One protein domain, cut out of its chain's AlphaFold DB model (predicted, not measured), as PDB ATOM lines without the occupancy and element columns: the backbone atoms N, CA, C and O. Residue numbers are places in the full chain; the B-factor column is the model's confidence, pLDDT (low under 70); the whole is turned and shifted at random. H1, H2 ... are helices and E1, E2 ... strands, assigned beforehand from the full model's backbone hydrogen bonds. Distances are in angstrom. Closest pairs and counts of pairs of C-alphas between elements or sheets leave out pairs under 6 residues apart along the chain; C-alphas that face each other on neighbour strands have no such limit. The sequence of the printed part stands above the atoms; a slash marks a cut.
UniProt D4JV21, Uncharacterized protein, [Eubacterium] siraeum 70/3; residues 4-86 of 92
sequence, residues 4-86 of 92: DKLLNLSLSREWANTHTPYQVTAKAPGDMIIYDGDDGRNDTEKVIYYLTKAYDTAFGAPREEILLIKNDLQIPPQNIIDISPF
ATOM      1  N   ASP A   4      43.917  53.844  32.218       82.75
ATOM      2  CA  ASP A   4      44.923  53.687  33.270       82.75
ATOM      3  C   ASP A   4      44.392  54.134  34.639       82.75
ATOM      4  O   ASP A   4      44.502  53.405  35.618       82.75
ATOM      5  N   LYS A   5      43.713  55.284  34.729       86.00
ATOM      6  CA  LYS A   5      43.076  55.728  35.983       86.00
ATOM      7  C   LYS A   5      41.889  54.860  36.389       86.00
ATOM      8  O   LYS A   5      41.683  54.648  37.578       86.00
ATOM      9  N   LEU A   6      41.091  54.409  35.422       83.75
ATOM     10  CA  LEU A   6      39.891  53.613  35.684       83.75
ATOM     11  C   LEU A   6      40.238  52.226  36.237       83.75
ATOM     12  O   LEU A   6      39.553  51.730  37.126       83.75
ATOM     13  N   LEU A   7      41.291  51.615  35.701       84.56
ATOM     14  CA  LEU A   7      41.708  50.250  36.015       84.56
ATOM     15  C   LEU A   7      42.921  50.202  36.957       84.56
ATOM     16  O   LEU A   7      43.407  49.119  37.266       84.56
ATOM     17  N   ASN A   8      43.395  51.365  37.421       87.00
ATOM     18  CA  ASN A   8      44.605  51.526  38.230       87.00
ATOM     19  C   ASN A   8      45.846  50.867  37.591       87.00
ATOM     20  O   ASN A   8      46.565  50.100  38.229       87.00
ATOM     21  N   LEU A   9      46.070  51.163  36.309       84.69
ATOM     22  CA  LEU A   9      47.166  50.650  35.486       84.69
ATOM     23  C   LEU A   9      48.144  51.775  35.105       84.69
ATOM     24  O   LEU A   9      47.796  52.954  35.129       84.69
ATOM     25  N   SER A  10      49.365  51.405  34.719       84.44
ATOM     26  CA  SER A  10      50.410  52.299  34.182       84.44
ATOM     27  C   SER A  10      50.759  52.012  32.716       84.44
ATOM     28  O   SER A  10      51.762  52.525  32.213       84.44
ATOM     29  N   LEU A  11      49.937  51.216  32.023       77.06
ATOM     30  CA  LEU A  11      50.250  50.635  30.715       77.06
ATOM     31  C   LEU A  11      50.533  51.685  29.639       77.06
ATOM     32  O   LEU A  11      51.464  51.509  28.858       77.06
ATOM     33  N   SER A  12      49.792  52.799  29.597       79.94
ATOM     34  CA  SER A  12      50.035  53.834  28.579       79.94
ATOM     35  C   SER A  12      51.375  54.549  28.777       79.94
ATOM     36  O   SER A  12      52.065  54.862  27.805       79.94
ATOM     37  N   ARG A  13      51.781  54.765  30.036       82.62
ATOM     38  CA  ARG A  13      53.086  55.343  30.384       82.62
ATOM     39  C   ARG A  13      54.214  54.351  30.124       82.62
ATOM     40  O   ARG A  13      55.263  54.750  29.628       82.62
ATOM     41  N   GLU A  14      54.013  53.082  30.462       81.12
ATOM     42  CA  GLU A  14      54.982  52.025  30.173       81.12
ATOM     43  C   GLU A  14      55.199  51.886  28.672       81.12
ATOM     44  O   GLU A  14      56.342  51.966  28.236       81.12
ATOM     45  N   TRP A  15      54.129  51.818  27.877       78.06
ATOM     46  CA  TRP A  15      54.208  51.805  26.417       78.06
ATOM     47  C   TRP A  15      54.980  53.006  25.859       78.06
ATOM     48  O   TRP A  15      55.910  52.821  25.076       78.06
ATOM     49  N   ALA A  16      54.658  54.228  26.302       82.62
ATOM     50  CA  ALA A  16      55.333  55.444  25.840       82.62
ATOM     51  C   ALA A  16      56.840  55.467  26.156       82.62
ATOM     52  O   ALA A  16      57.610  56.107  25.444       82.62
ATOM     53  N   ASN A  17      57.274  54.777  27.213       81.69
ATOM     54  CA  ASN A  17      58.678  54.729  27.612       81.69
ATOM     55  C   ASN A  17      59.424  53.558  26.962       81.69
ATOM     56  O   ASN A  17      60.540  53.719  26.470       81.69
ATOM     57  N   THR A  18      58.828  52.369  26.975       80.00
ATOM     58  CA  THR A  18      59.504  51.131  26.579       80.00
ATOM     59  C   THR A  18      59.310  50.814  25.108       80.00
ATOM     60  O   THR A  18      60.184  50.179  24.526       80.00
ATOM     61  N   HIS A  19      58.206  51.252  24.492       77.00
ATOM     62  CA  HIS A  19      57.779  50.826  23.155       77.00
ATOM     63  C   HIS A  19      57.919  49.306  22.966       77.00
ATOM     64  O   HIS A  19      58.306  48.849  21.891       77.00
ATOM     65  N   THR A  20      57.714  48.533  24.039       76.62
ATOM     66  CA  THR A  20      57.877  47.080  24.016       76.62
ATOM     67  C   THR A  20      56.593  46.474  23.469       76.62
ATOM     68  O   THR A  20      55.555  46.589  24.123       76.62
ATOM     69  N   PRO A  21      56.625  45.845  22.286       83.88
ATOM     70  CA  PRO A  21      55.459  45.172  21.751       83.88
ATOM     71  C   PRO A  21      55.220  43.865  22.503       83.88
ATOM     72  O   PRO A  21      56.149  43.248  23.027       83.88
ATOM     73  N   TYR A  22      53.960  43.446  22.547       84.50
ATOM     74  CA  TYR A  22      53.529  42.191  23.150       84.50
ATOM     75  C   TYR A  22      52.790  41.363  22.109       84.50
ATOM     76  O   TYR A  22      52.053  41.902  21.285       84.50
ATOM     77  N   GLN A  23      52.979  40.052  22.172       88.06
ATOM     78  CA  GLN A  23      52.213  39.074  21.426       88.06
ATOM     79  C   GLN A  23      51.141  38.512  22.352       88.06
ATOM     80  O   GLN A  23      51.425  38.134  23.489       88.06
ATOM     81  N   VAL A  24      49.909  38.451  21.852       89.25
ATOM     82  CA  VAL A  24      48.787  37.826  22.551       89.25
ATOM     83  C   VAL A  24      48.414  36.559  21.798       89.25
ATOM     84  O   VAL A  24      48.010  36.619  20.638       89.25
ATOM     85  N   THR A  25      48.527  35.415  22.463       91.06
ATOM     86  CA  THR A  25      48.063  34.132  21.929       91.06
ATOM     87  C   THR A  25      46.675  33.859  22.489       91.06
ATOM     88  O   THR A  25      46.502  33.796  23.707       91.06
ATOM     89  N   ALA A  26      45.673  33.695  21.627       92.62
ATOM     90  CA  ALA A  26      44.287  33.515  22.047       92.62
ATOM     91  C   ALA A  26      43.522  32.515  21.174       92.62
ATOM     92  O   ALA A  26      43.896  32.233  20.038       92.62
ATOM     93  N   LYS A  27      42.413  31.998  21.711       92.00
ATOM     94  CA  LYS A  27      41.443  31.190  20.964       92.00
ATOM     95  C   LYS A  27      40.427  32.098  20.281       92.00
ATOM     96  O   LYS A  27      39.742  32.869  20.953       92.00
ATOM     97  N   ALA A  28      40.283  31.937  18.971       87.12
ATOM     98  CA  ALA A  28      39.254  32.592  18.175       87.12
ATOM     99  C   ALA A  28      38.370  31.547  17.469       87.12
ATOM    100  O   ALA A  28      38.868  30.480  17.098       87.12
ATOM    101  N   PRO A  29      37.070  31.828  17.280       85.62
ATOM    102  CA  PRO A  29      36.213  31.032  16.409       85.62
ATOM    103  C   PRO A  29      36.733  31.022  14.961       85.62
ATOM    104  O   PRO A  29      37.146  32.057  14.440       85.62
ATOM    105  N   GLY A  30      36.715  29.860  14.299       80.44
ATOM    106  CA  GLY A  30      37.236  29.721  12.932       80.44
ATOM    107  C   GLY A  30      36.439  30.494  11.873       80.44
ATOM    108  O   GLY A  30      36.996  30.913  10.866       80.44
ATOM    109  N   ASP A  31      35.156  30.761  12.120       82.75
ATOM    110  CA  ASP A  31      34.282  31.578  11.268       82.75
ATOM    111  C   ASP A  31      34.629  33.079  11.290       82.75
ATOM    112  O   ASP A  31      34.069  33.861  10.514       82.75
ATOM    113  N   MET A  32      35.558  33.492  12.156       87.44
ATOM    114  CA  MET A  32      36.114  34.847  12.187       87.44
ATOM    115  C   MET A  32      37.290  35.030  11.230       87.44
ATOM    116  O   MET A  32      37.701  36.166  10.998       87.44
ATOM    117  N   ILE A  33      37.816  33.949  10.654       86.62
ATOM    118  CA  ILE A  33      38.867  34.013   9.639       86.62
ATOM    119  C   ILE A  33      38.242  34.508   8.331       86.62
ATOM    120  O   ILE A  33      37.212  34.001   7.879       86.62
ATOM    121  N   ILE A  34      38.851  35.528   7.730       88.44
ATOM    122  CA  ILE A  34      38.508  35.977   6.383       88.44
ATOM    123  C   ILE A  34      39.183  35.021   5.413       88.44
ATOM    124  O   ILE A  34      40.404  34.889   5.435       88.44
ATOM    125  N   TYR A  35      38.381  34.380   4.564       88.19
ATOM    126  CA  TYR A  35      38.910  33.506   3.531       88.19
ATOM    127  C   TYR A  35      39.734  34.313   2.515       88.19
ATOM    128  O   TYR A  35      39.212  35.240   1.903       88.19
ATOM    129  N   ASP A  36      41.013  33.969   2.354       87.69
ATOM    130  CA  ASP A  36      41.991  34.652   1.489       87.69
ATOM    131  C   ASP A  36      42.242  33.920   0.154       87.69
ATOM    132  O   ASP A  36      43.190  34.233  -0.565       87.69
ATOM    133  N   GLY A  37      41.403  32.931  -0.177       86.06
ATOM    134  CA  GLY A  37      41.506  32.122  -1.392       86.06
ATOM    135  C   GLY A  37      40.425  32.415  -2.440       86.06
ATOM    136  O   GLY A  37      39.930  33.527  -2.570       86.06
ATOM    137  N   ASP A  38      40.062  31.387  -3.211       86.31
ATOM    138  CA  ASP A  38      39.042  31.468  -4.266       86.31
ATOM    139  C   ASP A  38      37.607  31.431  -3.707       86.31
ATOM    140  O   ASP A  38      37.135  30.390  -3.234       86.31
ATOM    141  N   ASP A  39      36.895  32.554  -3.798       84.56
ATOM    142  CA  ASP A  39      35.517  32.708  -3.316       84.56
ATOM    143  C   ASP A  39      34.515  31.720  -3.933       84.56
ATOM    144  O   ASP A  39      33.481  31.454  -3.313       84.56
ATOM    145  N   GLY A  40      34.820  31.143  -5.103       87.62
ATOM    146  CA  GLY A  40      33.996  30.128  -5.764       87.62
ATOM    147  C   GLY A  40      33.969  28.773  -5.052       87.62
ATOM    148  O   GLY A  40      33.137  27.925  -5.381       87.62
ATOM    149  N   ARG A  41      34.849  28.561  -4.068       87.00
ATOM    150  CA  ARG A  41      34.896  27.338  -3.262       87.00
ATOM    151  C   ARG A  41      33.768  27.274  -2.242       87.00
ATOM    152  O   ARG A  41      33.356  28.284  -1.668       87.00
ATOM    153  N   ASN A  42      33.308  26.061  -1.962       90.25
ATOM    154  CA  ASN A  42      32.325  25.836  -0.906       90.25
ATOM    155  C   ASN A  42      32.968  25.905   0.494       90.25
ATOM    156  O   ASN A  42      34.188  25.831   0.649       90.25
ATOM    157  N   ASP A  43      32.144  26.017   1.535       86.38
ATOM    158  CA  ASP A  43      32.624  26.180   2.915       86.38
ATOM    159  C   ASP A  43      33.513  25.020   3.388       86.38
ATOM    160  O   ASP A  43      34.479  25.234   4.119       86.38
ATOM    161  N   THR A  44      33.241  23.790   2.939       89.44
ATOM    162  CA  THR A  44      34.072  22.627   3.285       89.44
ATOM    163  C   THR A  44      35.470  22.750   2.688       89.44
ATOM    164  O   THR A  44      36.458  22.521   3.382       89.44
ATOM    165  N   GLU A  45      35.583  23.171   1.431       90.56
ATOM    166  CA  GLU A  45      36.874  23.397   0.772       90.56
ATOM    167  C   GLU A  45      37.671  24.530   1.432       90.56
ATOM    168  O   GLU A  45      38.895  24.428   1.557       90.56
ATOM    169  N   LYS A  46      36.993  25.586   1.898       87.88
ATOM    170  CA  LYS A  46      37.613  26.688   2.656       87.88
ATOM    171  C   LYS A  46      38.178  26.206   3.992       87.88
ATOM    172  O   LYS A  46      39.312  26.533   4.334       87.88
ATOM    173  N   VAL A  47      37.425  25.380   4.723       86.38
ATOM    174  CA  VAL A  47      37.889  24.774   5.982       86.38
ATOM    175  C   VAL A  47      39.083  23.850   5.744       86.38
ATOM    176  O   VAL A  47      40.086  23.964   6.447       86.38
ATOM    177  N   ILE A  48      39.012  22.965   4.743       90.38
ATOM    178  CA  ILE A  48      40.116  22.053   4.405       90.38
ATOM    179  C   ILE A  48      41.385  22.846   4.081       90.38
ATOM    180  O   ILE A  48      42.448  22.501   4.582       90.38
ATOM    181  N   TYR A  49      41.273  23.936   3.316       89.69
ATOM    182  CA  TYR A  49      42.410  24.793   2.978       89.69
ATOM    183  C   TYR A  49      43.159  25.303   4.218       89.69
ATOM    184  O   TYR A  49      44.382  25.174   4.293       89.69
ATOM    185  N   TYR A  50      42.442  25.821   5.220       88.25
ATOM    186  CA  TYR A  50      43.077  26.305   6.448       88.25
ATOM    187  C   TYR A  50      43.605  25.190   7.345       88.25
ATOM    188  O   TYR A  50      44.647  25.368   7.974       88.25
ATOM    189  N   LEU A  51      42.945  24.029   7.381       88.62
ATOM    190  CA  LEU A  51      43.474  22.860   8.085       88.62
ATOM    191  C   LEU A  51      44.778  22.365   7.449       88.62
ATOM    192  O   LEU A  51      45.715  22.038   8.175       88.62
ATOM    193  N   THR A  52      44.869  22.361   6.116       89.62
ATOM    194  CA  THR A  52      46.106  22.034   5.396       89.62
ATOM    195  C   THR A  52      47.203  23.047   5.706       89.62
ATOM    196  O   THR A  52      48.288  22.630   6.094       89.62
ATOM    197  N   LYS A  53      46.917  24.358   5.656       88.19
ATOM    198  CA  LYS A  53      47.888  25.388   6.068       88.19
ATOM    199  C   LYS A  53      48.383  25.176   7.499       88.19
ATOM    200  O   LYS A  53      49.584  25.171   7.734       88.19
ATOM    201  N   ALA A  54      47.471  24.955   8.447       86.62
ATOM    202  CA  ALA A  54      47.830  24.730   9.844       86.62
ATOM    203  C   ALA A  54      48.720  23.489  10.018       86.62
ATOM    204  O   ALA A  54      49.682  23.522  10.786       86.62
ATOM    205  N   TYR A  55      48.426  22.408   9.288       89.19
ATOM    206  CA  TYR A  55      49.258  21.209   9.266       89.19
ATOM    207  C   TYR A  55      50.648  21.493   8.682       89.19
ATOM    208  O   TYR A  55      51.652  21.143   9.301       89.19
ATOM    209  N   ASP A  56      50.720  22.165   7.535       88.06
ATOM    210  CA  ASP A  56      51.981  22.481   6.862       88.06
ATOM    211  C   ASP A  56      52.863  23.412   7.703       88.06
ATOM    212  O   ASP A  56      54.073  23.194   7.782       88.06
ATOM    213  N   THR A  57      52.277  24.392   8.397       86.12
ATOM    214  CA  THR A  57      52.984  25.249   9.362       86.12
ATOM    215  C   THR A  57      53.509  24.451  10.557       86.12
ATOM    216  O   THR A  57      54.623  24.696  11.017       86.12
ATOM    217  N   ALA A  58      52.730  23.492  11.069       85.12
ATOM    218  CA  ALA A  58      53.099  22.710  12.247       85.12
ATOM    219  C   ALA A  58      54.128  21.602  11.955       85.12
ATOM    220  O   ALA A  58      54.957  21.300  12.813       85.12
ATOM    221  N   PHE A  59      54.072  20.985  10.769       86.81
ATOM    222  CA  PHE A  59      54.805  19.747  10.467       86.81
ATOM    223  C   PHE A  59      55.614  19.774   9.164       86.81
ATOM    224  O   PHE A  59      56.453  18.898   8.965       86.81
ATOM    225  N   GLY A  60      55.364  20.731   8.271       78.00
ATOM    226  CA  GLY A  60      55.987  20.802   6.950       78.00
ATOM    227  C   GLY A  60      57.118  21.825   6.890       78.00
ATOM    228  O   GLY A  60      58.292  21.497   7.060       78.00
ATOM    229  N   ALA A  61      56.760  23.076   6.611       71.19
ATOM    230  CA  ALA A  61      57.685  24.198   6.537       71.19
ATOM    231  C   ALA A  61      57.341  25.168   7.674       71.19
ATOM    232  O   ALA A  61      56.287  25.796   7.596       71.19
ATOM    233  N   PRO A  62      58.197  25.325   8.705       67.94
ATOM    234  CA  PRO A  62      57.932  26.218   9.830       67.94
ATOM    235  C   PRO A  62      58.063  27.671   9.361       67.94
ATOM    236  O   PRO A  62      59.080  28.334   9.556       67.94
ATOM    237  N   ARG A  63      57.042  28.139   8.654       74.00
ATOM    238  CA  ARG A  63      56.848  29.518   8.242       74.00
ATOM    239  C   ARG A  63      55.630  30.042   8.968       74.00
ATOM    240  O   ARG A  63      54.641  29.335   9.146       74.00
ATOM    241  N   GLU A  64      55.738  31.290   9.385       77.44
ATOM    242  CA  GLU A  64      54.612  32.028   9.923       77.44
ATOM    243  C   GLU A  64      53.577  32.239   8.811       77.44
ATOM    244  O   GLU A  64      53.896  32.779   7.750       77.44
ATOM    245  N   GLU A  65      52.348  31.778   9.043       82.94
ATOM    246  CA  GLU A  65      51.204  32.046   8.174       82.94
ATOM    247  C   GLU A  65      50.383  33.175   8.792       82.94
ATOM    248  O   GLU A  65      49.833  33.043   9.888       82.94
ATOM    249  N   ILE A  66      50.302  34.297   8.080       84.19
ATOM    250  CA  ILE A  66      49.513  35.449   8.505       84.19
ATOM    251  C   ILE A  66      48.085  35.248   8.007       84.19
ATOM    252  O   ILE A  66      47.845  35.172   6.804       84.19
ATOM    253  N   LEU A  67      47.134  35.182   8.939       85.94
ATOM    254  CA  LEU A  67      45.709  35.090   8.635       85.94
ATOM    255  C   LEU A  67      45.024  36.437   8.850       85.94
ATOM    256  O   LEU A  67      45.309  37.154   9.810       85.94
ATOM    257  N   LEU A  68      44.072  36.748   7.974       88.25
ATOM    258  CA  LEU A  68      43.181  37.883   8.152       88.25
ATOM    259  C   LEU A  68      41.978  37.457   8.992       88.25
ATOM    260  O   LEU A  68      41.349  36.430   8.739       88.25
ATOM    261  N   ILE A  69      41.642  38.272   9.984       88.56
ATOM    262  CA  ILE A  69      40.462  38.098  10.831       88.56
ATOM    263  C   ILE A  69      39.481  39.236  10.583       88.56
ATOM    264  O   ILE A  69      39.877  40.351  10.237       88.56
ATOM    265  N   LYS A  70      38.188  38.955  10.748       88.75
ATOM    266  CA  LYS A  70      37.131  39.966  10.678       88.75
ATOM    267  C   LYS A  70      37.408  41.088  11.682       88.75
ATOM    268  O   LYS A  70      37.897  40.845  12.787       88.75
ATOM    269  N   ASN A  71      37.064  42.313  11.284       88.31
ATOM    270  CA  ASN A  71      37.152  43.480  12.157       88.31
ATOM    271  C   ASN A  71      36.289  43.299  13.414       88.31
ATOM    272  O   ASN A  71      35.333  42.522  13.422       88.31
ATOM    273  N   ASP A  72      36.636  44.045  14.463       87.31
ATOM    274  CA  ASP A  72      35.897  44.107  15.730       87.31
ATOM    275  C   ASP A  72      35.785  42.769  16.484       87.31
ATOM    276  O   ASP A  72      34.930  42.613  17.362       87.31
ATOM    277  N   LEU A  73      36.682  41.812  16.204       85.81
ATOM    278  CA  LEU A  73      36.788  40.571  16.966       85.81
ATOM    279  C   LEU A  73      37.079  40.872  18.441       85.81
ATOM    280  O   LEU A  73      38.150  41.354  18.806       85.81
ATOM    281  N   GLN A  74      36.124  40.531  19.302       88.62
ATOM    282  CA  GLN A  74      36.289  40.588  20.749       88.62
ATOM    283  C   GLN A  74      36.795  39.237  21.252       88.62
ATOM    284  O   GLN A  74      36.121  38.219  21.087       88.62
ATOM    285  N   ILE A  75      37.964  39.231  21.892       88.44
ATOM    286  CA  ILE A  75      38.514  38.050  22.559       88.44
ATOM    287  C   ILE A  75      38.179  38.135  24.052       88.44
ATOM    288  O   ILE A  75      38.708  39.006  24.747       88.44
ATOM    289  N   PRO A  76      37.317  37.247  24.577       90.94
ATOM    290  CA  PRO A  76      37.057  37.188  26.006       90.94
ATOM    291  C   PRO A  76      38.333  36.840  26.792       90.94
ATOM    292  O   PRO A  76      39.110  36.005  26.318       90.94
ATOM    293  N   PRO A  77      38.543  37.378  28.008       90.12
ATOM    294  CA  PRO A  77      39.750  37.108  28.793       90.12
ATOM    295  C   PRO A  77      40.042  35.616  29.010       90.12
ATOM    296  O   PRO A  77      41.191  35.202  28.945       90.12
ATOM    297  N   GLN A  78      39.008  34.786  29.184       94.75
ATOM    298  CA  GLN A  78      39.139  33.332  29.349       94.75
ATOM    299  C   GLN A  78      39.690  32.598  28.114       94.75
ATOM    300  O   GLN A  78      40.083  31.436  28.214       94.75
ATOM    301  N   ASN A  79      39.693  33.253  26.952       93.94
ATOM    302  CA  ASN A  79      40.224  32.710  25.707       93.94
ATOM    303  C   ASN A  79      41.667  33.159  25.438       93.94
ATOM    304  O   ASN A  79      42.265  32.671  24.479       93.94
ATOM    305  N   ILE A  80      42.229  34.054  26.256       94.12
ATOM    306  CA  ILE A  80      43.639  34.439  26.185       94.12
ATOM    307  C   ILE A  80      44.467  33.324  26.830       94.12
ATOM    308  O   ILE A  80      44.224  32.935  27.969       94.12
ATOM    309  N   ILE A  81      45.424  32.791  26.076       95.38
ATOM    310  CA  ILE A  81      46.292  31.684  26.492       95.38
ATOM    311  C   ILE A  81      47.607  32.224  27.055       95.38
ATOM    312  O   ILE A  81      48.053  31.762  28.100       95.38
ATOM    313  N   ASP A  82      48.223  33.182  26.362       94.44
ATOM    314  CA  ASP A  82      49.518  33.754  26.734       94.44
ATOM    315  C   ASP A  82      49.613  35.223  26.310       94.44
ATOM    316  O   ASP A  82      49.041  35.627  25.292       94.44
ATOM    317  N   ILE A  83      50.355  36.003  27.095       90.75
ATOM    318  CA  ILE A  83      50.769  37.366  26.763       90.75
ATOM    319  C   ILE A  83      52.262  37.464  27.064       90.75
ATOM    320  O   ILE A  83      52.669  37.451  28.226       90.75
ATOM    321  N   SER A  84      53.075  37.606  26.024       89.31
ATOM    322  CA  SER A  84      54.534  37.631  26.140       89.31
ATOM    323  C   SER A  84      55.145  38.771  25.318       89.31
ATOM    324  O   SER A  84      54.517  39.263  24.379       89.31
ATOM    325  N   PRO A  85      56.346  39.270  25.672       86.69
ATOM    326  CA  PRO A  85      57.027  40.282  24.869       86.69
ATOM    327  C   PRO A  85      57.254  39.794  23.434       86.69
ATOM    328  O   PRO A  85      57.772  38.700  23.214       86.69
ATOM    329  N   PHE A  86      56.900  40.617  22.450       84.94
ATOM    330  CA  PHE A  86      57.051  40.286  21.039       84.94
ATOM    331  C   PHE A  86      58.454  40.651  20.553       84.94
ATOM    332  O   PHE A  86      58.757  41.799  20.237       84.94
TER     333      PHE A  86
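AT A GLANCE: This is residues 4 to 86 of the 92 residues of an uncharacterized protein of [Eubacterium] siraeum 70/3 (UniProt D4JV21). The domain is a loose, drawn-out chain with the long helix H3 at one end, a ribbon of two antiparallel strands, E1 and E2, in the middle, and the short helices H1 and H2 at the other end, where residues 5 to 11 and 14 to 19 stick out. Two long links without named elements join the ribbon to H3. The printed part has 83 residues, with three named helices and two named strands in the order H1, H2, E1, H3, E2; the class is mixed, helices and strands, with 41 residues, under half, in named elements. It is loose, with a radius of gyration of the C-alphas of 17.1 A, and elongated, spanning 49 by 27 by 21 A.

IN THESE COORDINATES: H1, residues 4 to 7, begins at C-alpha 4 (44.923, 53.687, 33.270). H2 is residues 11 to 18, 10.1 A long. E1, residues 22 to 26, measures 12.7 A. H3, residues 43 to 60, measures 24.3 A from C-alpha 43 (32.624, 26.180, 2.915). E2, residues 80 to 85, measures 14.7 A and ends at C-alpha 85 (57.027, 40.282, 24.869).

HOW THE PARTS SIT: H1 and H2 are close but not clearly touching; their closest C-alphas, Asp 4 and Leu 11, are 6.6 A apart. E1 and E2 are antiparallel neighbours at 164 degrees, with N 23 and O 84 at 2.8 A and N 25 and O 82 at 2.9 A, within hydrogen-bond range. H3 touches no helix. H2 and H3 have every O i to N i+4 pair within hydrogen-bond range; H1 is too short for one.

THE WHOLE: The C-alphas farthest apart, Asn 8 and Gly 40, are 50.1 A apart. The printed part has no cut. The links E1 to H3 and H3 to E2 are long. Mean pLDDT of the printed part is 86.0; residue 62 is under 70.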